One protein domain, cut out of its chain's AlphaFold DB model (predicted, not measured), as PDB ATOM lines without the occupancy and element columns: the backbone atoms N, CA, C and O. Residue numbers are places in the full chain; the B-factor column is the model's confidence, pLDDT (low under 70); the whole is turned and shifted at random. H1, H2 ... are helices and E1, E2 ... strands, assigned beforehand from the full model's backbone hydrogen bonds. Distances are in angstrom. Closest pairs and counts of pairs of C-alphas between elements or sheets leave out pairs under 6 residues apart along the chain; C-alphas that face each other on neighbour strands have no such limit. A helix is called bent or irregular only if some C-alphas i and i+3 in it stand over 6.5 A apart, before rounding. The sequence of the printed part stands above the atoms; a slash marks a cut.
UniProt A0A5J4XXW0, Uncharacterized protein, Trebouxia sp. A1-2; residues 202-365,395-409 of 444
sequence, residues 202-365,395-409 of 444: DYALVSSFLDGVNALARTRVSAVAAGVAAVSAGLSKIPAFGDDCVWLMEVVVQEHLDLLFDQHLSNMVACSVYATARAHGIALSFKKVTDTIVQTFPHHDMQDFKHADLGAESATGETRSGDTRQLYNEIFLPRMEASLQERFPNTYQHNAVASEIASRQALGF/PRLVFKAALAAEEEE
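AT A GLANCE: This is residues 202 to 365 and 395 to 409 of the 444 residues of an uncharacterized protein of Trebouxia sp. A1-2 (UniProt A0A5J4XXW0). Five helices crossed over one another make the body: H4 lies in the middle, with H1, H2, H5 and H6 packed on it, and a small hairpin of two strands, E1 and E2, lies at one side by the first residues of H6. Long H1 runs on past this body to H8, which packs on the first residues of H1 and the end of H2, while at the opposite end of the domain H7 passes near H4 and H6 and leads to a tail, residues 360 to 365, that sticks out. The printed part has 179 residues with eight named helices and two named strands, in the order H1, H2, H3, H4, H5, E1, E2, H6, H7, H8; the one sheet, E1 - E2, is antiparallel, and the class is mostly helix. The whole is compact, with a radius of gyration of the C-alphas of 17.1 A and spans of 54 by 49 by 36 A.

IN THESE COORDINATES: Strand E1 is residues 308 to 312, 12.2 A from first to last C-alpha, and E2 is residues 319 to 322, 9.9 A. H6, residues 324 to 343, follows and is 23.2 A long; it has a kink of 72 degrees near residue 334 and is irregular, with C-alphas 335 and 338 7.5 A apart. H7, residues 345 to 362, is 26.3 A long, has a kink of 29 degrees near residue 352 and is only just irregular, with C-alphas 346 and 349 6.6 A apart. H1, residues 203 to 231, is the longest helix at 41.5 A, from C-alpha 203 at (41.505, 27.486, -72.851) to C-alpha 231 at (21.877, 43.577, -39.986). H2 is residues 241 to 255, 20.8 A; H3 is residues 257 to 260, 5.7 A; H4 is residues 265 to 279, 21.0 A; H5 is residues 286 to 296, 15.2 A. H8, residues 395 to 409, is 21.0 A long and ends with C-alpha 409 at (45.919, 39.506, -79.457).

HOW THE PARTS SIT: E1 and E2 form a hairpin, antiparallel at 146 degrees, with N 308 and O 322 2.8 A apart and N 320 and O 311 2.8 A apart, both within hydrogen-bond range. The closest C-alphas of E1 and H6 are those of Ala 308 and Thr 324, 5.9 A apart. H6 touches H4 at a steep tilt of 54 degrees, closest at the C-alphas of Cys 271 and Tyr 328, 5.8 A. H4 also touches H5 at a steep tilt of 51 degrees, opposite ways, closest at the C-alphas of Ala 270 and Val 289, 6.1 A. H4 touches H2 at 54 degrees, a steep tilt, with the C-alphas of Cys 245 and Val 273 5.5 A apart. H1 touches H4 with residues 217 to 225 alone, closest at the C-alphas of Val 221 and Val 269, 5.5 A. H1 and H2 form a helical hairpin at a shallow tilt of 26 degrees, with the C-alphas of Ala 225 and Gly 242 5.4 A apart. H8 touches H1 with residues 398 to 402 alone, closest at the C-alphas of Ser 207 and Ala 402, 6.7 A. H3 is close to but not clearly touching H2, and H7 is close to but not clearly touching H6, with the C-alphas of Gln 341 and Tyr 348 6.0 A apart. In H1, H2, H4, H5 and H8 every O i to N i+4 pair is within hydrogen-bond range; in H6 it is 11 of 16, in H7 9 of 14, and H3 is too short for such a pair.

THE WHOLE: The two C-alphas farthest apart are those of Gly 364 and Glu 409, 57.4 A. Residues 366 to 394 are not printed, and C-alphas 365 and 395 are 33.9 A apart across this cut. The link from H5 to E1, 11 residues, is long. The mean pLDDT of the printed part is 83.0; 41 residues are under 70, namely 202, 313 to 318, 347 to 365 and 395 to 409.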
ATOM      1  N   ASP A 202      41.545  24.639 -76.034       61.88
ATOM      2  CA  ASP A 202      40.219  25.165 -75.635       61.88
ATOM      3  C   ASP A 202      40.223  25.954 -74.304       61.88
ATOM      4  O   ASP A 202      39.228  26.058 -73.580       61.88
ATOM      5  N   TYR A 203      41.363  26.568 -73.979       72.44
ATOM      6  CA  TYR A 203      41.505  27.486 -72.851       72.44
ATOM      7  C   TYR A 203      40.551  28.673 -72.954       72.44
ATOM      8  O   TYR A 203      40.174  29.223 -71.928       72.44
ATOM      9  N   ALA A 204      40.126  29.048 -74.163       80.00
ATOM     10  CA  ALA A 204      39.160  30.120 -74.366       80.00
ATOM     11  C   ALA A 204      37.797  29.795 -73.729       80.00
ATOM     12  O   ALA A 204      37.220  30.655 -73.063       80.00
ATOM     13  N   LEU A 205      37.304  28.556 -73.871       83.19
ATOM     14  CA  LEU A 205      36.039  28.143 -73.262       83.19
ATOM     15  C   LEU A 205      36.153  28.093 -71.737       83.19
ATOM     16  O   LEU A 205      35.305  28.645 -71.040       83.19
ATOM     17  N   VAL A 206      37.226  27.486 -71.219       87.75
ATOM     18  CA  VAL A 206      37.487  27.429 -69.772       87.75
ATOM     19  C   VAL A 206      37.654  28.834 -69.195       87.75
ATOM     20  O   VAL A 206      37.069  29.135 -68.162       87.75
ATOM     21  N   SER A 207      38.395  29.718 -69.868       88.94
ATOM     22  CA  SER A 207      38.574  31.111 -69.446       88.94
ATOM     23  C   SER A 207      37.237  31.841 -69.412       88.94
ATOM     24  O   SER A 207      36.874  32.383 -68.375       88.94
ATOM     25  N   SER A 208      36.449  31.765 -70.489       90.12
ATOM     26  CA  SER A 208      35.123  32.387 -70.545       90.12
ATOM     27  C   SER A 208      34.180  31.846 -69.464       90.12
ATOM     28  O   SER A 208      33.399  32.596 -68.871       90.12
ATOM     29  N   PHE A 209      34.266  30.548 -69.168       93.75
ATOM     30  CA  PHE A 209      33.531  29.935 -68.071       93.75
ATOM     31  C   PHE A 209      33.970  30.505 -66.715       93.75
ATOM     32  O   PHE A 209      33.121  30.948 -65.941       93.75
ATOM     33  N   LEU A 210      35.278  30.552 -66.441       93.81
ATOM     34  CA  LEU A 210      35.839  31.089 -65.196       93.81
ATOM     35  C   LEU A 210      35.564  32.588 -65.020       93.81
ATOM     36  O   LEU A 210      35.319  33.028 -63.897       93.81
ATOM     37  N   ASP A 211      35.503  33.362 -66.102       93.75
ATOM     38  CA  ASP A 211      35.051  34.755 -66.064       93.75
ATOM     39  C   ASP A 211      33.593  34.845 -65.600       93.75
ATOM     40  O   ASP A 211      33.248  35.670 -64.750       93.75
ATOM     41  N   GLY A 212      32.740  33.941 -66.093       94.00
ATOM     42  CA  GLY A 212      31.361  33.791 -65.628       94.00
ATOM     43  C   GLY A 212      31.266  33.418 -64.145       94.00
ATOM     44  O   GLY A 212      30.452  33.992 -63.418       94.00
ATOM     45  N   VAL A 213      32.124  32.505 -63.677       96.06
ATOM     46  CA  VAL A 213      32.240  32.131 -62.256       96.06
ATOM     47  C   VAL A 213      32.623  33.343 -61.417       96.06
ATOM     48  O   VAL A 213      31.953  33.638 -60.428       96.06
ATOM     49  N   ASN A 214      33.657  34.076 -61.826       95.62
ATOM     50  CA  ASN A 214      34.151  35.242 -61.108       95.62
ATOM     51  C   ASN A 214      33.092  36.357 -61.047       95.62
ATOM     52  O   ASN A 214      32.825  36.906 -59.978       95.62
ATOM     53  N   ALA A 215      32.421  36.650 -62.165       95.62
ATOM     54  CA  ALA A 215      31.352  37.646 -62.219       95.62
ATOM     55  C   ALA A 215      30.174  37.289 -61.295       95.62
ATOM     56  O   ALA A 215      29.677  38.147 -60.551       95.62
ATOM     57  N   LEU A 216      29.747  36.019 -61.295       95.62
ATOM     58  CA  LEU A 216      28.680  35.547 -60.413       95.62
ATOM     59  C   LEU A 216      29.110  35.593 -58.941       95.62
ATOM     60  O   LEU A 216      28.369  36.105 -58.100       95.62
ATOM     61  N   ALA A 217      30.313  35.106 -58.630       97.19
ATOM     62  CA  ALA A 217      30.873  35.088 -57.284       97.19
ATOM     63  C   ALA A 217      30.984  36.500 -56.693       97.19
ATOM     64  O   ALA A 217      30.492  36.735 -55.588       97.19
ATOM     65  N   ARG A 218      31.540  37.454 -57.456       97.38
ATOM     66  CA  ARG A 218      31.630  38.878 -57.094       97.38
ATOM     67  C   ARG A 218      30.255  39.474 -56.813       97.38
ATOM     68  O   ARG A 218      30.034  40.039 -55.747       97.38
ATOM     69  N   THR A 219      29.304  39.287 -57.728       97.25
ATOM     70  CA  THR A 219      27.939  39.816 -57.572       97.25
ATOM     71  C   THR A 219      27.293  39.305 -56.285       97.25
ATOM     72  O   THR A 219      26.712  40.073 -55.516       97.25
ATOM     73  N   ARG A 220      27.425  38.002 -56.015       97.38
ATOM     74  CA  ARG A 220      26.803  37.384 -54.845       97.38
ATOM     75  C   ARG A 220      27.457  37.788 -53.544       97.38
ATOM     76  O   ARG A 220      26.751  38.141 -52.604       97.38
ATOM     77  N   VAL A 221      28.784  37.744 -53.480       98.44
ATOM     78  CA  VAL A 221      29.497  38.086 -52.252       98.44
ATOM     79  C   VAL A 221      29.293  39.559 -51.895       98.44
ATOM     80  O   VAL A 221      29.067  39.854 -50.726       98.44
ATOM     81  N   SER A 222      29.237  40.465 -52.879       98.25
ATOM     82  CA  SER A 222      28.881  41.869 -52.647       98.25
ATOM     83  C   SER A 222      27.463  42.028 -52.094       98.25
ATOM     84  O   SER A 222      27.274  42.731 -51.100       98.25
ATOM     85  N   ALA A 223      26.469  41.361 -52.692       98.06
ATOM     86  CA  ALA A 223      25.080  41.449 -52.243       98.06
ATOM     87  C   ALA A 223      24.904  40.910 -50.811       98.06
ATOM     88  O   ALA A 223      24.296  41.562 -49.961       98.06
ATOM     89  N   VAL A 224      25.512  39.759 -50.513       98.38
ATOM     90  CA  VAL A 224      25.455  39.136 -49.184       98.38
ATOM     91  C   VAL A 224      26.218  39.966 -48.156       98.38
ATOM     92  O   VAL A 224      25.716  40.169 -47.053       98.38
ATOM     93  N   ALA A 225      27.397  40.492 -48.500       98.38
ATOM     94  CA  ALA A 225      28.160  41.361 -47.608       98.38
ATOM     95  C   ALA A 225      27.369  42.626 -47.245       98.38
ATOM     96  O   ALA A 225      27.325  42.998 -46.072       98.38
ATOM     97  N   ALA A 226      26.682  43.242 -48.213       98.00
ATOM     98  CA  ALA A 226      25.809  44.388 -47.967       98.00
ATOM     99  C   ALA A 226      24.628  44.027 -47.045       98.00
ATOM    100  O   ALA A 226      24.386  44.725 -46.056       98.00
ATOM    101  N   GLY A 227      23.938  42.913 -47.312       97.75
ATOM    102  CA  GLY A 227      22.826  42.439 -46.480       97.75
ATOM    103  C   GLY A 227      23.254  42.128 -45.042       97.75
ATOM    104  O   GLY A 227      22.626  42.577 -44.083       97.75
ATOM    105  N   VAL A 228      24.385  41.439 -44.875       97.69
ATOM    106  CA  VAL A 228      24.956  41.111 -43.562       97.69
ATOM    107  C   VAL A 228      25.417  42.370 -42.819       97.69
ATOM    108  O   VAL A 228      25.207  42.478 -41.607       97.69
ATOM    109  N   ALA A 229      26.025  43.336 -43.514       97.00
ATOM    110  CA  ALA A 229      26.436  44.603 -42.917       97.00
ATOM    111  C   ALA A 229      25.232  45.412 -42.416       97.00
ATOM    112  O   ALA A 229      25.292  45.972 -41.321       97.00
ATOM    113  N   ALA A 230      24.116  45.411 -43.153       96.00
ATOM    114  CA  ALA A 230      22.888  46.096 -42.751       96.00
ATOM    115  C   ALA A 230      22.297  45.545 -41.439       96.00
ATOM    116  O   ALA A 230      21.786  46.310 -40.620       96.00
ATOM    117  N   VAL A 231      22.413  44.234 -41.195       94.00
ATOM    118  CA  VAL A 231      21.877  43.577 -39.986       94.00
ATOM    119  C   VAL A 231      22.898  43.430 -38.849       94.00
ATOM    120  O   VAL A 231      22.570  42.915 -37.775       94.00
ATOM    121  N   SER A 232      24.145  43.868 -39.052       93.69
ATOM    122  CA  SER A 232      25.234  43.742 -38.079       93.69
ATOM    123  C   SER A 232      25.872  45.097 -37.775       93.69
ATOM    124  O   SER A 232      26.711  45.597 -38.522       93.69
ATOM    125  N   ALA A 233      25.539  45.664 -36.610       89.94
ATOM    126  CA  ALA A 233      25.984  46.998 -36.180       89.94
ATOM    127  C   ALA A 233      27.514  47.191 -36.106       89.94
ATOM    128  O   ALA A 233      27.989  48.325 -36.053       89.94
ATOM    129  N   GLY A 234      28.285  46.100 -36.038       92.56
ATOM    130  CA  GLY A 234      29.747  46.146 -36.096       92.56
ATOM    131  C   GLY A 234      30.279  46.251 -37.526       92.56
ATOM    132  O   GLY A 234      31.191  47.030 -37.774       92.56
ATOM    133  N   LEU A 235      29.682  45.510 -38.465       93.88
ATOM    134  CA  LEU A 235      30.138  45.441 -39.857       93.88
ATOM    135  C   LEU A 235      29.752  46.686 -40.655       93.88
ATOM    136  O   LEU A 235      30.537  47.135 -41.480       93.88
ATOM    137  N   SER A 236      28.607  47.308 -40.356       93.94
ATOM    138  CA  SER A 236      28.200  48.571 -40.992       93.94
ATOM    139  C   SER A 236      29.173  49.733 -40.753       93.94
ATOM    140  O   SER A 236      29.136  50.727 -41.474       93.94
ATOM    141  N   LYS A 237      30.058  49.620 -39.755       95.62
ATOM    142  CA  LYS A 237      31.092  50.615 -39.437       95.62
ATOM    143  C   LYS A 237      32.411  50.381 -40.171       95.62
ATOM    144  O   LYS A 237      33.336  51.160 -39.968       95.62
ATOM    145  N   ILE A 238      32.516  49.317 -40.966       95.56
ATOM    146  CA  ILE A 238      33.735  48.925 -41.675       95.56
ATOM    147  C   ILE A 238      33.512  49.189 -43.167       95.56
ATOM    148  O   ILE A 238      32.922  48.350 -43.847       95.56
ATOM    149  N   PRO A 239      33.979  50.330 -43.708       92.88
ATOM    150  CA  PRO A 239      33.705  50.697 -45.097       92.88
ATOM    151  C   PRO A 239      34.265  49.688 -46.105       92.88
ATOM    152  O   PRO A 239      33.643  49.439 -47.128       92.88
ATOM    153  N   ALA A 240      35.405  49.068 -45.786       95.75
ATOM    154  CA  ALA A 240      36.087  48.105 -46.651       95.75
ATOM    155  C   ALA A 240      35.517  46.675 -46.574       95.75
ATOM    156  O   ALA A 240      36.007  45.797 -47.273       95.75
ATOM    157  N   PHE A 241      34.502  46.407 -45.739       97.12
ATOM    158  CA  PHE A 241      34.034  45.035 -45.504       97.12
ATOM    159  C   PHE A 241      33.564  44.337 -46.786       97.12
ATOM    160  O   PHE A 241      33.908  43.178 -47.010       97.12
ATOM    161  N   GLY A 242      32.803  45.039 -47.631       97.81
ATOM    162  CA  GLY A 242      32.341  44.499 -48.911       97.81
ATOM    163  C   GLY A 242      33.501  44.170 -49.849       97.81
ATOM    164  O   GLY A 242      33.577  43.049 -50.349       97.81
ATOM    165  N   ASP A 243      34.432  45.112 -50.017       98.06
ATOM    166  CA  ASP A 243      35.608  44.959 -50.883       98.06
ATOM    167  C   ASP A 243      36.528  43.831 -50.404       98.06
ATOM    168  O   ASP A 243      37.026  43.044 -51.203       98.06
ATOM    169  N   ASP A 244      36.704  43.691 -49.091       98.00
ATOM    170  CA  ASP A 244      37.490  42.612 -48.495       98.00
ATOM    171  C   ASP A 244      36.828  41.232 -48.682       98.00
ATOM    172  O   ASP A 244      37.525  40.230 -48.853       98.00
ATOM    173  N   CYS A 245      35.491  41.148 -48.664       98.38
ATOM    174  CA  CYS A 245      34.782  39.903 -48.981       98.38
ATOM    175  C   CYS A 245      34.934  39.531 -50.462       98.38
ATOM    176  O   CYS A 245      35.146  38.361 -50.783       98.38
ATOM    177  N   VAL A 246      34.836  40.526 -51.348       98.44
ATOM    178  CA  VAL A 246      35.044  40.376 -52.794       98.44
ATOM    179  C   VAL A 246      36.465  39.898 -53.088       98.44
ATOM    180  O   VAL A 246      36.633  38.882 -53.759       98.44
ATOM    181  N   TRP A 247      37.468  40.543 -52.487       98.00
ATOM    182  CA  TRP A 247      38.868  40.138 -52.591       98.00
ATOM    183  C   TRP A 247      39.077  38.680 -52.171       98.00
ATOM    184  O   TRP A 247      39.682  37.910 -52.910       98.00
ATOM    185  N   LEU A 248      38.548  38.267 -51.015       98.19
ATOM    186  CA  LEU A 248      38.741  36.897 -50.541       98.19
ATOM    187  C   LEU A 248      38.107  35.874 -51.493       98.19
ATOM    188  O   LEU A 248      38.698  34.829 -51.753       98.19
ATOM    189  N   MET A 249      36.933  36.190 -52.043       98.00
ATOM    190  CA  MET A 249      36.267  35.342 -53.027       98.00
ATOM    191  C   MET A 249      37.054  35.251 -54.344       98.00
ATOM    192  O   MET A 249      37.116  34.184 -54.949       98.00
ATOM    193  N   GLU A 250      37.702  36.332 -54.775       96.56
ATOM    194  CA  GLU A 250      38.606  36.302 -55.930       96.56
ATOM    195  C   GLU A 250      39.819  35.415 -55.692       96.56
ATOM    196  O   GLU A 250      40.161  34.627 -56.568       96.56
ATOM    197  N   VAL A 251      40.427  35.480 -54.503       97.06
ATOM    198  CA  VAL A 251      41.532  34.580 -54.140       97.06
ATOM    199  C   VAL A 251      41.066  33.122 -54.178       97.06
ATOM    200  O   VAL A 251      41.796  32.265 -54.673       97.06
ATOM    201  N   VAL A 252      39.837  32.826 -53.734       96.75
ATOM    202  CA  VAL A 252      39.255  31.480 -53.875       96.75
ATOM    203  C   VAL A 252      39.203  31.062 -55.345       96.75
ATOM    204  O   VAL A 252      39.725  30.009 -55.687       96.75
ATOM    205  N   VAL A 253      38.638  31.882 -56.233       94.44
ATOM    206  CA  VAL A 253      38.495  31.519 -57.656       94.44
ATOM    207  C   VAL A 253      39.848  31.441 -58.376       94.44
ATOM    208  O   VAL A 253      40.053  30.561 -59.206       94.44
ATOM    209  N   GLN A 254      40.790  32.334 -58.075       91.62
ATOM    210  CA  GLN A 254      42.051  32.454 -58.817       91.62
ATOM    211  C   GLN A 254      43.154  31.528 -58.293       91.62
ATOM    212  O   GLN A 254      43.964  31.020 -59.073       91.62
ATOM    213  N   GLU A 255      43.216  31.314 -56.978       92.88
ATOM    214  CA  GLU A 255      44.333  30.622 -56.323       92.88
ATOM    215  C   GLU A 255      43.929  29.301 -55.664       92.88
ATOM    216  O   GLU A 255      44.766  28.407 -55.527       92.88
ATOM    217  N   HIS A 256      42.656  29.151 -55.302       93.81
ATOM    218  CA  HIS A 256      42.131  27.975 -54.609       93.81
ATOM    219  C   HIS A 256      40.892  27.413 -55.304       93.81
ATOM    220  O   HIS A 256      39.922  27.029 -54.651       93.81
ATOM    221  N   LEU A 257      40.938  27.345 -56.639       91.69
ATOM    222  CA  LEU A 257      39.852  26.816 -57.467       91.69
ATOM    223  C   LEU A 257      39.443  25.397 -57.040       91.69
ATOM    224  O   LEU A 257      38.295  24.996 -57.206       91.69
ATOM    225  N   ASP A 258      40.375  24.660 -56.431       91.50
ATOM    226  CA  ASP A 258      40.127  23.338 -55.874       91.50
ATOM    227  C   ASP A 258      39.018  23.307 -54.804       91.50
ATOM    228  O   ASP A 258      38.331  22.299 -54.676       91.50
ATOM    229  N   LEU A 259      38.788  24.419 -54.093       94.44
ATOM    230  CA  LEU A 259      37.722  24.554 -53.094       94.44
ATOM    231  C   LEU A 259      36.315  24.573 -53.702       94.44
ATOM    232  O   LEU A 259      35.342  24.477 -52.958       94.44
ATOM    233  N   LEU A 260      36.189  24.744 -55.021       95.12
ATOM    234  CA  LEU A 260      34.895  24.730 -55.699       95.12
ATOM    235  C   LEU A 260      34.450  23.315 -56.077       95.12
ATOM    236  O   LEU A 260      33.248  23.102 -56.197       95.12
ATOM    237  N   PHE A 261      35.368  22.352 -56.231       92.50
ATOM    238  CA  PHE A 261      34.999  20.992 -56.635       92.50
ATOM    239  C   PHE A 261      34.126  20.302 -55.589       92.50
ATOM    240  O   PHE A 261      34.402  20.359 -54.393       92.50
ATOM    241  N   ASP A 262      33.059  19.666 -56.072       92.44
ATOM    242  CA  ASP A 262      31.990  19.049 -55.281       92.44
ATOM    243  C   ASP A 262      31.333  20.000 -54.263       92.44
ATOM    244  O   ASP A 262      30.636  19.571 -53.343       92.44
ATOM    245  N   GLN A 263      31.510  21.313 -54.442       94.31
ATOM    246  CA  GLN A 263      30.881  22.339 -53.626       94.31
ATOM    247  C   GLN A 263      29.855  23.134 -54.418       94.31
ATOM    248  O   GLN A 263      29.941  23.331 -55.628       94.31
ATOM    249  N   HIS A 264      28.897  23.679 -53.677       94.94
ATOM    250  CA  HIS A 264      28.042  24.738 -54.173       94.94
ATOM    251  C   HIS A 264      28.737  26.098 -53.986       94.94
ATOM    252  O   HIS A 264      29.193  26.421 -52.885       94.94
ATOM    253  N   LEU A 265      28.760  26.951 -55.014       96.38
ATOM    254  CA  LEU A 265      29.410  28.271 -54.980       96.38
ATOM    255  C   LEU A 265      28.964  29.136 -53.786       96.38
ATOM    256  O   LEU A 265      29.772  29.828 -53.166       96.38
ATOM    257  N   SER A 266      27.682  29.076 -53.414       96.62
ATOM    258  CA  SER A 266      27.152  29.795 -52.242       96.62
ATOM    259  C   SER A 266      27.768  29.355 -50.904       96.62
ATOM    260  O   SER A 266      27.822  30.175 -49.987       96.62
ATOM    261  N   ASN A 267      28.298  28.130 -50.785       96.94
ATOM    262  CA  ASN A 267      29.055  27.715 -49.599       96.94
ATOM    263  C   ASN A 267      30.375  28.487 -49.503       96.94
ATOM    264  O   ASN A 267      30.740  28.940 -48.418       96.94
ATOM    265  N   MET A 268      31.049  28.721 -50.634       97.94
ATOM    266  CA  MET A 268      32.255  29.557 -50.677       97.94
ATOM    267  C   MET A 268      31.939  31.024 -50.394       97.94
ATOM    268  O   MET A 268      32.660  31.663 -49.633       97.94
ATOM    269  N   VAL A 269      30.823  31.546 -50.912       98.31
ATOM    270  CA  VAL A 269      30.353  32.902 -50.575       98.31
ATOM    271  C   VAL A 269      30.110  33.033 -49.068       98.31
ATOM    272  O   VAL A 269      30.595  33.980 -48.446       98.31
ATOM    273  N   ALA A 270      29.413  32.068 -48.456       98.19
ATOM    274  CA  ALA A 270      29.151  32.068 -47.019       98.19
ATOM    275  C   ALA A 270      30.448  32.015 -46.196       98.19
ATOM    276  O   ALA A 270      30.607  32.783 -45.242       98.19
ATOM    277  N   CYS A 271      31.385  31.143 -46.582       98.44
ATOM    278  CA  CYS A 271      32.689  31.021 -45.940       98.44
ATOM    279  C   CYS A 271      33.500  32.316 -46.049       98.44
ATOM    280  O   CYS A 271      34.031  32.769 -45.038       98.44
ATOM    281  N   SER A 272      33.533  32.948 -47.224       98.50
ATOM    282  CA  SER A 272      34.263  34.200 -47.453       98.50
ATOM    283  C   SER A 272      33.712  35.350 -46.606       98.50
ATOM    284  O   SER A 272      34.465  36.007 -45.890       98.50
ATOM    285  N   VAL A 273      32.390  35.550 -46.590       98.50
ATOM    286  CA  VAL A 273      31.753  36.597 -45.765       98.50
ATOM    287  C   VAL A 273      32.004  36.354 -44.274       98.50
ATOM    288  O   VAL A 273      32.327  37.281 -43.525       98.50
ATOM    289  N   TYR A 274      31.889  35.100 -43.827       98.25
ATOM    290  CA  TYR A 274      32.135  34.733 -42.437       98.25
ATOM    291  C   TYR A 274      33.603  34.935 -42.029       98.25
ATOM    292  O   TYR A 274      33.876  35.533 -40.984       98.25
ATOM    293  N   ALA A 275      34.546  34.472 -42.857       97.62
ATOM    294  CA  ALA A 275      35.983  34.607 -42.639       97.62
ATOM    295  C   ALA A 275      36.387  36.075 -42.508       97.62
ATOM    296  O   ALA A 275      37.046  36.447 -41.536       97.62
ATOM    297  N   THR A 276      35.931  36.919 -43.435       97.38
ATOM    298  CA  THR A 276      36.233  38.351 -43.439       97.38
ATOM    299  C   THR A 276      35.650  39.045 -42.209       97.38
ATOM    300  O   THR A 276      36.345  39.816 -41.549       97.38
ATOM    301  N   ALA A 277      34.417  38.721 -41.801       96.62
ATOM    302  CA  ALA A 277      33.840  39.274 -40.572       96.62
ATOM    303  C   ALA A 277      34.667  38.905 -39.326       96.62
ATOM    304  O   ALA A 277      34.924  39.753 -38.468       96.62
ATOM    305  N   ARG A 278      35.138  37.652 -39.246       95.00
ATOM    306  CA  ARG A 278      36.021  37.180 -38.166       95.00
ATOM    307  C   ARG A 278      37.399  37.840 -38.217       95.00
ATOM    308  O   ARG A 278      37.935  38.170 -37.158       95.00
ATOM    309  N   ALA A 279      37.945  38.072 -39.409       94.19
ATOM    310  CA  ALA A 279      39.206  38.779 -39.625       94.19
ATOM    311  C   ALA A 279      39.121  40.275 -39.280       94.19
ATOM    312  O   ALA A 279      40.134  40.891 -38.969       94.19
ATOM    313  N   HIS A 280      37.917  40.841 -39.233       94.06
ATOM    314  CA  HIS A 280      37.640  42.172 -38.682       94.06
ATOM    315  C   HIS A 280      37.291  42.161 -37.182       94.06
ATOM    316  O   HIS A 280      36.938  43.187 -36.605       94.06
ATOM    317  N   GLY A 281      37.372  41.002 -36.521       92.19
ATOM    318  CA  GLY A 281      37.090  40.863 -35.090       92.19
ATOM    319  C   GLY A 281      35.600  40.914 -34.736       92.19
ATOM    320  O   GLY A 281      35.255  40.997 -33.557       92.19
ATOM    321  N   ILE A 282      34.702  40.834 -35.723       94.19
ATOM    322  CA  ILE A 282      33.260  40.852 -35.492       94.19
ATOM    323  C   ILE A 282      32.730  39.427 -35.313       94.19
ATOM    324  O   ILE A 282      32.956  38.527 -36.125       94.19
ATOM    325  N   ALA A 283      31.985  39.212 -34.229       92.00
ATOM    326  CA  ALA A 283      31.273  37.964 -33.997       92.00
ATOM    327  C   ALA A 283      30.020  37.897 -34.884       92.00
ATOM    328  O   ALA A 283      29.000  38.529 -34.607       92.00
ATOM    329  N   LEU A 284      30.100  37.100 -35.944       93.94
ATOM    330  CA  LEU A 284      28.991  36.762 -36.828       93.94
ATOM    331  C   LEU A 284      28.668  35.271 -36.676       93.94
ATOM    332  O   LEU A 284      29.558  34.474 -36.383       93.94
ATOM    333  N   SER A 285      27.404  34.878 -36.833       95.19
ATOM    334  CA  SER A 285      27.015  33.463 -36.872       95.19
ATOM    335  C   SER A 285      26.803  33.015 -38.315       95.19
ATOM    336  O   SER A 285      26.294  33.786 -39.125       95.19
ATOM    337  N   PHE A 286      27.129  31.754 -38.620       94.62
ATOM    338  CA  PHE A 286      26.866  31.167 -39.941       94.62
ATOM    339  C   PHE A 286      25.395  31.277 -40.334       94.62
ATOM    340  O   PHE A 286      25.103  31.692 -41.445       94.62
ATOM    341  N   LYS A 287      24.484  31.022 -39.385       95.12
ATOM    342  CA  LYS A 287      23.043  31.150 -39.609       95.12
ATOM    343  C   LYS A 287      22.653  32.523 -40.165       95.12
ATOM    344  O   LYS A 287      21.877  32.590 -41.102       95.12
ATOM    345  N   LYS A 288      23.214  33.619 -39.635       96.38
ATOM    346  CA  LYS A 288      22.916  34.962 -40.158       96.38
ATOM    347  C   LYS A 288      23.359  35.111 -41.611       96.38
ATOM    348  O   LYS A 288      22.633  35.703 -42.392       96.38
ATOM    349  N   VAL A 289      24.524  34.567 -41.963       97.69
ATOM    350  CA  VAL A 289      25.039  34.610 -43.338       97.69
ATOM    351  C   VAL A 289      24.152  33.789 -44.270       97.69
ATOM    352  O   VAL A 289      23.714  34.309 -45.289       97.69
ATOM    353  N   THR A 290      23.841  32.540 -43.916       96.44
ATOM    354  CA  THR A 290      23.005  31.657 -44.746       96.44
ATOM    355  C   THR A 290      21.578  32.183 -44.881       96.44
ATOM    356  O   THR A 290      21.047  32.189 -45.985       96.44
ATOM    357  N   ASP A 291      20.988  32.709 -43.799       96.31
ATOM    358  CA  ASP A 291      19.663  33.340 -43.833       96.31
ATOM    359  C   ASP A 291      19.670  34.551 -44.787       96.31
ATOM    360  O   ASP A 291      18.752  34.705 -45.588       96.31
ATOM    361  N   THR A 292      20.725  35.381 -44.765       97.38
ATOM    362  CA  THR A 292      20.877  36.482 -45.729       97.38
ATOM    363  C   THR A 292      21.012  35.969 -47.162       97.38
ATOM    364  O   THR A 292      20.399  36.550 -48.051       97.38
ATOM    365  N   ILE A 293      21.760  34.889 -47.412       96.94
ATOM    366  CA  ILE A 293      21.898  34.319 -48.763       96.94
ATOM    367  C   ILE A 293      20.537  33.860 -49.299       96.94
ATOM    368  O   ILE A 293      20.153  34.274 -50.390       96.94
ATOM    369  N   VAL A 294      19.783  33.087 -48.511       95.69
ATOM    370  CA  VAL A 294      18.441  32.598 -48.882       95.69
ATOM    371  C   VAL A 294      17.457  33.752 -49.109       95.69
ATOM    372  O   VAL A 294      16.633  33.694 -50.011       95.69
ATOM    373  N   GLN A 295      17.556  34.833 -48.332       94.69
ATOM    374  CA  GLN A 295      16.729  36.031 -48.538       94.69
ATOM    375  C   GLN A 295      17.138  36.844 -49.772       94.69
ATOM    376  O   GLN A 295      16.305  37.529 -50.355       94.69
ATOM    377  N   THR A 296      18.418  36.808 -50.147       95.25
ATOM    378  CA  THR A 296      18.952  37.613 -51.256       95.25
ATOM    379  C   THR A 296      18.717  36.940 -52.605       95.25
ATOM    380  O   THR A 296      18.555  37.629 -53.610       95.25
ATOM    381  N   PHE A 297      18.701  35.605 -52.652       92.75
ATOM    382  CA  PHE A 297      18.631  34.859 -53.904       92.75
ATOM    383  C   PHE A 297      17.439  33.884 -53.920       92.75
ATOM    384  O   PHE A 297      17.403  32.941 -53.131       92.75
ATOM    385  N   PRO A 298      16.489  34.045 -54.859       82.94
ATOM    386  CA  PRO A 298      15.214  33.317 -54.851       82.94
ATOM    387  C   PRO A 298      15.310  31.819 -55.184       82.94
ATOM    388  O   PRO A 298      14.314  31.110 -55.078       82.94
ATOM    389  N   HIS A 299      16.478  31.326 -55.603       83.81
ATOM    390  CA  HIS A 299      16.700  29.917 -55.963       83.81
ATOM    391  C   HIS A 299      17.603  29.172 -54.972       83.81
ATOM    392  O   HIS A 299      18.077  28.084 -55.303       83.81
ATOM    393  N   HIS A 300      17.873  29.774 -53.812       88.12
ATOM    394  CA  HIS A 300      18.644  29.159 -52.736       88.12
ATOM    395  C   HIS A 300      17.716  28.668 -51.645       88.12
ATOM    396  O   HIS A 300      16.751  29.338 -51.277       88.12
ATOM    397  N   ASP A 301      18.058  27.520 -51.081       87.88
ATOM    398  CA  ASP A 301      17.377  26.991 -49.915       87.88
ATOM    399  C   ASP A 301      18.364  26.672 -48.785       87.88
ATOM    400  O   ASP A 301      19.585  26.759 -48.909       87.88
ATOM    401  N   MET A 302      17.826  26.333 -47.615       88.12
ATOM    402  CA  MET A 302      18.664  25.955 -46.477       88.12
ATOM    403  C   MET A 302      19.272  24.551 -46.611       88.12
ATOM    404  O   MET A 302      20.104  24.190 -45.779       88.12
ATOM    405  N   GLN A 303      18.843  23.735 -47.577       86.62
ATOM    406  CA  GLN A 303      19.425  22.418 -47.850       86.62
ATOM    407  C   GLN A 303      20.779  22.552 -48.547       86.62
ATOM    408  O   GLN A 303      21.685  21.793 -48.200       86.62
ATOM    409  N   ASP A 304      20.958  23.575 -49.391       85.81
ATOM    410  CA  ASP A 304      22.237  23.907 -50.045       85.81
ATOM    411  C   ASP A 304      23.407  24.011 -49.045       85.81
ATOM    412  O   ASP A 304      24.551  23.675 -49.352       85.81
ATOM    413  N   PHE A 305      23.115  24.432 -47.808       91.25
ATOM    414  CA  PHE A 305      24.112  24.654 -46.755       91.25
ATOM    415  C   PHE A 305      24.285  23.484 -45.780       91.25
ATOM    416  O   PHE A 305      25.179  23.531 -44.925       91.25
ATOM    417  N   LYS A 306      23.430  22.457 -45.855       90.75
ATOM    418  CA  LYS A 306      23.470  21.280 -44.966       90.75
ATOM    419  C   LYS A 306      24.321  20.139 -45.509       90.75
ATOM    420  O   LYS A 306      24.736  19.296 -44.719       90.75
ATOM    421  N   HIS A 307      24.536  20.112 -46.821       88.69
ATOM    422  CA  HIS A 307      25.214  19.031 -47.528       88.69
ATOM    423  C   HIS A 307      26.407  19.564 -48.327       88.69
ATOM    424  O   HIS A 307      26.412  19.551 -49.552       88.69
ATOM    425  N   ALA A 308      27.422  20.048 -47.620       90.31
ATOM    426  CA  ALA A 308      28.739  20.301 -48.187       90.31
ATOM    427  C   ALA A 308      29.551  19.000 -48.237       90.31
ATOM    428  O   ALA A 308      29.475  18.187 -47.309       90.31
ATOM    429  N   ASP A 309      30.333  18.807 -49.298       89.81
ATOM    430  CA  ASP A 309      31.300  17.711 -49.356       89.81
ATOM    431  C   ASP A 309      32.502  18.031 -48.451       89.81
ATOM    432  O   ASP A 309      32.998  19.156 -48.425       89.81
ATOM    433  N   LEU A 310      32.948  17.066 -47.657       89.81
ATOM    434  CA  LEU A 310      34.109  17.188 -46.775       89.81
ATOM    435  C   LEU A 310      35.265  16.275 -47.223       89.81
ATOM    436  O   LEU A 310      36.221  16.066 -46.472       89.81
ATOM    437  N   GLY A 311      35.192  15.724 -48.438       83.44
ATOM    438  CA  GLY A 311      36.135  14.743 -48.961       83.44
ATOM    439  C   GLY A 311      35.871  13.310 -48.482       83.44
ATOM    440  O   GLY A 311      34.881  13.000 -47.824       83.44
ATOM    441  N   ALA A 312      36.765  12.384 -48.841       71.62
ATOM    442  CA  ALA A 312      36.640  10.977 -48.450       71.62
ATOM    443  C   ALA A 312      37.205  10.720 -47.046       71.62
ATOM    444  O   ALA A 312      38.351  11.070 -46.760       71.62
ATOM    445  N   GLU A 313      36.433  10.034 -46.198       58.12
ATOM    446  CA  GLU A 313      36.854   9.678 -44.833       58.12
ATOM    447  C   GLU A 313      37.409   8.253 -44.699       58.12
ATOM    448  O   GLU A 313      38.031   7.922 -43.690       58.12
ATOM    449  N   SER A 314      37.207   7.390 -45.698       52.88
ATOM    450  CA  SER A 314      37.355   5.946 -45.510       52.88
ATOM    451  C   SER A 314      38.086   5.237 -46.652       52.88
ATOM    452  O   SER A 314      37.937   5.575 -47.824       52.88
ATOM    453  N   ALA A 315      38.793   4.154 -46.301       53.84
ATOM    454  CA  ALA A 315      39.303   3.150 -47.240       53.84
ATOM    455  C   ALA A 315      38.189   2.473 -48.073       53.84
ATOM    456  O   ALA A 315      38.486   1.801 -49.057       53.84
ATOM    457  N   THR A 316      36.919   2.651 -47.685       59.91
ATOM    458  CA  THR A 316      35.722   2.193 -48.412       59.91
ATOM    459  C   THR A 316      35.228   3.181 -49.473       59.91
ATOM    460  O   THR A 316      34.348   2.819 -50.244       59.91
ATOM    461  N   GLY A 317      35.781   4.400 -49.540       59.97
ATOM    462  CA  GLY A 317      35.421   5.397 -50.554       59.97
ATOM    463  C   GLY A 317      34.136   6.190 -50.288       59.97
ATOM    464  O   GLY A 317      33.711   6.928 -51.171       59.97
ATOM    465  N   GLU A 318      33.522   6.078 -49.104       67.75
ATOM    466  CA  GLU A 318      32.362   6.908 -48.745       67.75
ATOM    467  C   GLU A 318      32.758   8.388 -48.607       67.75
ATOM    468  O   GLU A 318      33.729   8.735 -47.922       67.75
ATOM    469  N   THR A 319      32.000   9.254 -49.287       72.75
ATOM    470  CA  THR A 319      32.114  10.709 -49.193       72.75
ATOM    471  C   THR A 319      31.538  11.182 -47.867       72.75
ATOM    472  O   THR A 319      30.404  10.867 -47.496       72.75
ATOM    473  N   ARG A 320      32.338  11.943 -47.123       86.94
ATOM    474  CA  ARG A 320      31.897  12.588 -45.895       86.94
ATOM    475  C   ARG A 320      31.131  13.844 -46.278       86.94
ATOM    476  O   ARG A 320      31.676  14.707 -46.953       86.94
ATOM    477  N   SER A 321      29.898  13.977 -45.805       88.50
ATOM    478  CA  SER A 321      29.121  15.210 -45.950       88.50
ATOM    479  C   SER A 321      28.957  15.904 -44.600       88.50
ATOM    480  O   SER A 321      28.894  15.248 -43.557       88.50
ATOM    481  N   GLY A 322      28.895  17.231 -44.619       92.00
ATOM    482  CA  GLY A 322      28.679  18.051 -43.436       92.00
ATOM    483  C   GLY A 322      28.017  19.382 -43.752       92.00
ATOM    484  O   GLY A 322      27.758  19.706 -44.906       92.00
ATOM    485  N   ASP A 323      27.742  20.177 -42.723       94.81
ATOM    486  CA  ASP A 323      27.196  21.518 -42.930       94.81
ATOM    487  C   ASP A 323      28.278  22.519 -43.388       94.81
ATOM    488  O   ASP A 323      29.487  22.289 -43.288       94.81
ATOM    489  N   THR A 324      27.848  23.688 -43.864       95.50
ATOM    490  CA  THR A 324      28.758  24.758 -44.324       95.50
ATOM    491  C   THR A 324      29.733  25.212 -43.234       95.50
ATOM    492  O   THR A 324      30.842  25.663 -43.519       95.50
ATOM    493  N   ARG A 325      29.356  25.094 -41.956       95.25
ATOM    494  CA  ARG A 325      30.241  25.448 -40.844       95.25
ATOM    495  C   ARG A 325      31.349  24.406 -40.680       95.25
ATOM    496  O   ARG A 325      32.473  24.786 -40.348       95.25
ATOM    497  N   GLN A 326      31.063  23.124 -40.871       95.38
ATOM    498  CA  GLN A 326      32.076  22.069 -40.889       95.38
ATOM    499  C   GLN A 326      33.027  22.261 -42.069       95.38
ATOM    500  O   GLN A 326      34.233  22.326 -41.842       95.38
ATOM    501  N   LEU A 327      32.498  22.509 -43.274       95.88
ATOM    502  CA  LEU A 327      33.295  22.861 -44.459       95.88
ATOM    503  C   LEU A 327      34.245  24.028 -44.173       95.88
ATOM    504  O   LEU A 327      35.439  23.963 -44.476       95.88
ATOM    505  N   TYR A 328      33.731  25.079 -43.528       97.38
ATOM    506  CA  TYR A 328      34.537  26.232 -43.156       97.38
ATOM    507  C   TYR A 328      35.719  25.860 -42.255       97.38
ATOM    508  O   TYR A 328      36.847  26.261 -42.520       97.38
ATOM    509  N   ASN A 329      35.470  25.122 -41.170       95.19
ATOM    510  CA  ASN A 329      36.506  24.848 -40.173       95.19
ATOM    511  C   ASN A 329      37.510  23.788 -40.636       95.19
ATOM    512  O   ASN A 329      38.682  23.871 -40.273       95.19
ATOM    513  N   GLU A 330      37.055  22.786 -41.386       94.50
ATOM    514  CA  GLU A 330      37.873  21.627 -41.750       94.50
ATOM    515  C   GLU A 330      38.640  21.823 -43.058       94.50
ATOM    516  O   GLU A 330      39.742  21.293 -43.189       94.50
ATOM    517  N   ILE A 331      38.091  22.596 -44.003       94.50
ATOM    518  CA  ILE A 331      38.645  22.718 -45.357       94.50
ATOM    519  C   ILE A 331      38.979  24.170 -45.693       94.50
ATOM    520  O   ILE A 331      40.139  24.487 -45.961       94.50
ATOM    521  N   PHE A 332      37.992  25.069 -45.651       97.19
ATOM    522  CA  PHE A 332      38.168  26.444 -46.132       97.19
ATOM    523  C   PHE A 332      39.202  27.221 -45.310       97.19
ATOM    524  O   PHE A 332      40.144  27.785 -45.857       97.19
ATOM    525  N   LEU A 333      39.042  27.256 -43.984       95.56
ATOM    526  CA  LEU A 333      39.884  28.054 -43.099       95.56
ATOM    527  C   LEU A 333      41.358  27.619 -43.156       95.56
ATOM    528  O   LEU A 333      42.187  28.496 -43.381       95.56
ATOM    529  N   PRO A 334      41.711  26.320 -43.043       95.31
ATOM    530  CA  PRO A 334      43.096  25.880 -43.219       95.31
ATOM    531  C   PRO A 334      43.694  26.257 -44.577       95.31
ATOM    532  O   PRO A 334      44.891  26.519 -44.666       95.31
ATOM    533  N   ARG A 335      42.876  26.292 -45.638       94.31
ATOM    534  CA  ARG A 335      43.338  26.642 -46.985       94.31
ATOM    535  C   ARG A 335      43.568  28.142 -47.158       94.31
ATOM    536  O   ARG A 335      44.541  28.531 -47.791       94.31
ATOM    537  N   MET A 336      42.707  28.961 -46.559       96.06
ATOM    538  CA  MET A 336      42.718  30.420 -46.702       96.06
ATOM    539  C   MET A 336      43.499  31.146 -45.600       96.06
ATOM    540  O   MET A 336      43.648  32.366 -45.662       96.06
ATOM    541  N   GLU A 337      43.983  30.433 -44.577       93.00
ATOM    542  CA  GLU A 337      44.628  31.027 -43.402       93.00
ATOM    543  C   GLU A 337      45.810  31.932 -43.774       93.00
ATOM    544  O   GLU A 337      45.893  33.049 -43.267       93.00
ATOM    545  N   ALA A 338      46.678  31.500 -44.693       92.81
ATOM    546  CA  ALA A 338      47.831  32.291 -45.121       92.81
ATOM    547  C   ALA A 338      47.410  33.627 -45.758       92.81
ATOM    548  O   ALA A 338      47.873  34.686 -45.333       92.81
ATOM    549  N   SER A 339      46.473  33.593 -46.709       94.88
ATOM    550  CA  SER A 339      45.962  34.789 -47.388       94.88
ATOM    551  C   SER A 339      45.260  35.732 -46.406       94.88
ATOM    552  O   SER A 339      45.444  36.949 -46.445       94.88
ATOM    553  N   LEU A 340      44.488  35.179 -45.464       94.62
ATOM    554  CA  LEU A 340      43.829  35.962 -44.420       94.62
ATOM    555  C   LEU A 340      44.830  36.610 -43.451       94.62
ATOM    556  O   LEU A 340      44.622  37.752 -43.044       94.62
ATOM    557  N   GLN A 341      45.909  35.917 -43.081       92.62
ATOM    558  CA  GLN A 341      46.967  36.477 -42.234       92.62
ATOM    559  C   GLN A 341      47.736  37.595 -42.945       92.62
ATOM    560  O   GLN A 341      48.042  38.610 -42.319       92.62
ATOM    561  N   GLU A 342      48.010  37.436 -44.241       93.00
ATOM    562  CA  GLU A 342      48.671  38.456 -45.058       93.00
ATOM    563  C   GLU A 342      47.822  39.730 -45.162       93.00
ATOM    564  O   GLU A 342      48.325  40.838 -44.966       93.00
ATOM    565  N   ARG A 343      46.516  39.580 -45.413       94.38
ATOM    566  CA  ARG A 343      45.593  40.711 -45.569       94.38
ATOM    567  C   ARG A 343      45.209  41.368 -44.238       94.38
ATOM    568  O   ARG A 343      45.054  42.588 -44.190       94.38
ATOM    569  N   PHE A 344      45.071  40.588 -43.161       92.81
ATOM    570  CA  PHE A 344      44.599  41.043 -41.842       92.81
ATOM    571  C   PHE A 344      45.596  40.722 -40.710       92.81
ATOM    572  O   PHE A 344      45.251  40.025 -39.746       92.81
ATOM    573  N   PRO A 345      46.826  41.267 -40.758       84.00
ATOM    574  CA  PRO A 345      47.915  40.858 -39.866       84.00
ATOM    575  C   PRO A 345      47.630  41.132 -38.381       84.00
ATOM    576  O   PRO A 345      48.047  40.372 -37.509       84.00
ATOM    577  N   ASN A 346      46.876  42.193 -38.079       74.81
ATOM    578  CA  ASN A 346      46.649  42.654 -36.705       74.81
ATOM    579  C   ASN A 346      45.531  41.899 -35.969       74.81
ATOM    580  O   ASN A 346      45.496  41.901 -34.740       74.81
ATOM    581  N   THR A 347      44.613  41.251 -36.690       67.62
ATOM    582  CA  THR A 347      43.418  40.638 -36.084       67.62
ATOM    583  C   THR A 347      43.554  39.127 -35.919       67.62
ATOM    584  O   THR A 347      42.935  38.530 -35.033       67.62
ATOM    585  N   TYR A 348      44.381  38.485 -36.747       56.75
ATOM    586  CA  TYR A 348      44.484  37.026 -36.786       56.75
ATOM    587  C   TYR A 348      45.206  36.422 -35.572       56.75
ATOM    588  O   TYR A 348      44.837  35.341 -35.110       56.75
ATOM    589  N   GLN A 349      46.156  37.154 -34.977       52.44
ATOM    590  CA  GLN A 349      46.914  36.695 -33.804       52.44
ATOM    591  C   GLN A 349      46.023  36.397 -32.583       52.44
ATOM    592  O   GLN A 349      46.336  35.506 -31.794       52.44
ATOM    593  N   HIS A 350      44.876  37.072 -32.447       49.09
ATOM    594  CA  HIS A 350      43.944  36.849 -31.337       49.09
ATOM    595  C   HIS A 350      42.960  35.687 -31.570       49.09
ATOM    596  O   HIS A 350      42.505  35.068 -30.607       49.09
ATOM    597  N   ASN A 351      42.640  35.366 -32.829       51.31
ATOM    598  CA  ASN A 351      41.683  34.310 -33.181       51.31
ATOM    599  C   ASN A 351      42.340  32.934 -33.385       51.31
ATOM    600  O   ASN A 351      41.681  31.925 -33.131       51.31
ATOM    601  N   ALA A 352      43.618  32.876 -33.778       51.19
ATOM    602  CA  ALA A 352      44.363  31.622 -33.931       51.19
ATOM    603  C   ALA A 352      44.421  30.819 -32.617       51.19
ATOM    604  O   ALA A 352      44.168  29.617 -32.607       51.19
ATOM    605  N   VAL A 353      44.613  31.501 -31.482       48.88
ATOM    606  CA  VAL A 353      44.625  30.875 -30.146       48.88
ATOM    607  C   VAL A 353      43.251  30.293 -29.781       48.88
ATOM    608  O   VAL A 353      43.162  29.194 -29.237       48.88
ATOM    609  N   ALA A 354      42.158  30.982 -30.123       47.75
ATOM    610  CA  ALA A 354      40.798  30.492 -29.879       47.75
ATOM    611  C   ALA A 354      40.414  29.324 -30.811       47.75
ATOM    612  O   ALA A 354      39.743  28.389 -30.375       47.75
ATOM    613  N   SER A 355      40.873  29.354 -32.068       50.38
ATOM    614  CA  SER A 355      40.719  28.264 -33.042       50.38
ATOM    615  C   SER A 355      41.494  27.012 -32.616       50.38
ATOM    616  O   SER A 355      40.972  25.899 -32.687       50.38
ATOM    617  N   GLU A 356      42.705  27.179 -32.077       48.31
ATOM    618  CA  GLU A 356      43.519  26.079 -31.559       48.31
ATOM    619  C   GLU A 356      42.894  25.442 -30.304       48.31
ATOM    620  O   GLU A 356      42.880  24.217 -30.168       48.31
ATOM    621  N   ILE A 357      42.290  26.246 -29.421       46.94
ATOM    622  CA  ILE A 357      41.555  25.765 -28.241       46.94
ATOM    623  C   ILE A 357      40.263  25.038 -28.645       46.94
ATOM    624  O   ILE A 357      40.007  23.942 -28.144       46.94
ATOM    625  N   ALA A 358      39.483  25.582 -29.584       47.12
ATOM    626  CA  ALA A 358      38.270  24.935 -30.092       47.12
ATOM    627  C   ALA A 358      38.587  23.623 -30.834       47.12
ATOM    628  O   ALA A 358      37.914  22.614 -30.631       47.12
ATOM    629  N   SER A 359      39.669  23.605 -31.616       46.56
ATOM    630  CA  SER A 359      40.163  22.406 -32.300       46.56
ATOM    631  C   SER A 359      40.623  21.320 -31.326       46.56
ATOM    632  O   SER A 359      40.390  20.140 -31.566       46.56
ATOM    633  N   ARG A 360      41.266  21.699 -30.213       41.62
ATOM    634  CA  ARG A 360      41.685  20.760 -29.158       41.62
ATOM    635  C   ARG A 360      40.508  20.240 -28.331       41.62
ATOM    636  O   ARG A 360      40.561  19.109 -27.864       41.62
ATOM    637  N   GLN A 361      39.450  21.033 -28.158       43.19
ATOM    638  CA  GLN A 361      38.236  20.614 -27.447       43.19
ATOM    639  C   GLN A 361      37.310  19.738 -28.303       43.19
ATOM    640  O   GLN A 361      36.603  18.899 -27.753       43.19
ATOM    641  N   ALA A 362      37.341  19.883 -29.631       41.44
ATOM    642  CA  ALA A 362      36.572  19.049 -30.557       41.44
ATOM    643  C   ALA A 362      37.227  17.684 -30.863       41.44
ATOM    644  O   ALA A 362      36.559  16.783 -31.366       41.44
ATOM    645  N   LEU A 363      38.517  17.495 -30.553       41.69
ATOM    646  CA  LEU A 363      39.288  16.325 -30.979       41.69
ATOM    647  C   LEU A 363      39.912  15.561 -29.800       41.69
ATOM    648  O   LEU A 363      41.097  15.674 -29.499       41.69
ATOM    649  N   GLY A 364      39.115  14.654 -29.228       33.84
ATOM    650  CA  GLY A 364      39.617  13.365 -28.729       33.84
ATOM    651  C   GLY A 364      40.032  12.406 -29.862       33.84
ATOM    652  O   GLY A 364      40.495  11.299 -29.599       33.84
ATOM    653  N   PHE A 365      39.894  12.826 -31.123       38.06
ATOM    654  CA  PHE A 365      40.368  12.108 -32.299       38.06
ATOM    655  C   PHE A 365      41.711  12.675 -32.752       38.06
ATOM    656  O   PHE A 365      41.868  13.869 -32.995       38.06
ATOM    657  N   PRO A 395      45.843  26.336 -62.117       40.78
ATOM    658  CA  PRO A 395      44.979  27.523 -62.187       40.78
ATOM    659  C   PRO A 395      45.770  28.806 -62.482       40.78
ATOM    660  O   PRO A 395      45.392  29.590 -63.350       40.78
ATOM    661  N   ARG A 396      46.944  28.973 -61.849       42.41
ATOM    662  CA  ARG A 396      47.856  30.100 -62.114       42.41
ATOM    663  C   ARG A 396      48.399  30.094 -63.543       42.41
ATOM    664  O   ARG A 396      48.607  31.165 -64.097       42.41
ATOM    665  N   LEU A 397      48.661  28.925 -64.126       41.09
ATOM    666  CA  LEU A 397      49.157  28.784 -65.496       41.09
ATOM    667  C   LEU A 397      48.047  28.998 -66.521       41.09
ATOM    668  O   LEU A 397      48.307  29.663 -67.511       41.09
ATOM    669  N   VAL A 398      46.828  28.516 -66.272       45.94
ATOM    670  CA  VAL A 398      45.660  28.764 -67.132       45.94
ATOM    671  C   VAL A 398      45.318  30.251 -67.138       45.94
ATOM    672  O   VAL A 398      45.188  30.831 -68.208       45.94
ATOM    673  N   PHE A 399      45.276  30.898 -65.970       43.09
ATOM    674  CA  PHE A 399      44.995  32.333 -65.878       43.09
ATOM    675  C   PHE A 399      46.125  33.182 -66.486       43.09
ATOM    676  O   PHE A 399      45.864  34.138 -67.208       43.09
ATOM    677  N   LYS A 400      47.397  32.809 -66.275       46.62
ATOM    678  CA  LYS A 400      48.538  33.477 -66.929       46.62
ATOM    679  C   LYS A 400      48.589  33.239 -68.434       46.62
ATOM    680  O   LYS A 400      48.974  34.150 -69.152       46.62
ATOM    681  N   ALA A 401      48.238  32.047 -68.910       42.94
ATOM    682  CA  ALA A 401      48.192  31.733 -70.335       42.94
ATOM    683  C   ALA A 401      47.031  32.456 -71.026       42.94
ATOM    684  O   ALA A 401      47.224  32.974 -72.118       42.94
ATOM    685  N   ALA A 402      45.869  32.560 -70.373       42.56
ATOM    686  CA  ALA A 402      44.737  33.347 -70.855       42.56
ATOM    687  C   ALA A 402      45.083  34.844 -70.932       42.56
ATOM    688  O   ALA A 402      44.889  35.457 -71.976       42.56
ATOM    689  N   LEU A 403      45.697  35.407 -69.882       43.22
ATOM    690  CA  LEU A 403      46.173  36.796 -69.891       43.22
ATOM    691  C   LEU A 403      47.265  37.041 -70.945       43.22
ATOM    692  O   LEU A 403      47.244  38.063 -71.622       43.22
ATOM    693  N   ALA A 404      48.202  36.104 -71.118       42.31
ATOM    694  CA  ALA A 404      49.249  36.211 -72.135       42.31
ATOM    695  C   ALA A 404      48.685  36.127 -73.564       42.31
ATOM    696  O   ALA A 404      49.143  36.859 -74.437       42.31
ATOM    697  N   ALA A 405      47.674  35.285 -73.799       40.34
ATOM    698  CA  ALA A 405      46.976  35.210 -75.082       40.34
ATOM    699  C   ALA A 405      46.209  36.511 -75.389       40.34
ATOM    700  O   ALA A 405      46.220  36.975 -76.528       40.34
ATOM    701  N   GLU A 406      45.613  37.143 -74.373       41.03
ATOM    702  CA  GLU A 406      44.931  38.437 -74.513       41.03
ATOM    703  C   GLU A 406      45.918  39.590 -74.805       41.03
ATOM    704  O   GLU A 406      45.610  40.508 -75.571       41.03
ATOM    705  N   GLU A 407      47.131  39.548 -74.237       42.78
ATOM    706  CA  GLU A 407      48.210  40.498 -74.553       42.78
ATOM    707  C   GLU A 407      48.791  40.283 -75.962       42.78
ATOM    708  O   GLU A 407      49.120  41.260 -76.640       42.78
ATOM    709  N   GLU A 408      48.872  39.039 -76.442       41.53
ATOM    710  CA  GLU A 408      49.325  38.716 -77.802       41.53
ATOM    711  C   GLU A 408      48.304  39.167 -78.865       41.53
ATOM    712  O   GLU A 408      48.683  39.748 -79.888       41.53
ATOM    713  N   GLU A 409      47.003  39.019 -78.590       39.12
ATOM    714  CA  GLU A 409      45.919  39.506 -79.457       39.12
ATOM    715  C   GLU A 409      45.886  41.047 -79.529       39.12
ATOM    716  O   GLU A 409      45.781  41.626 -80.617       39.12
TER     717      GLU A 409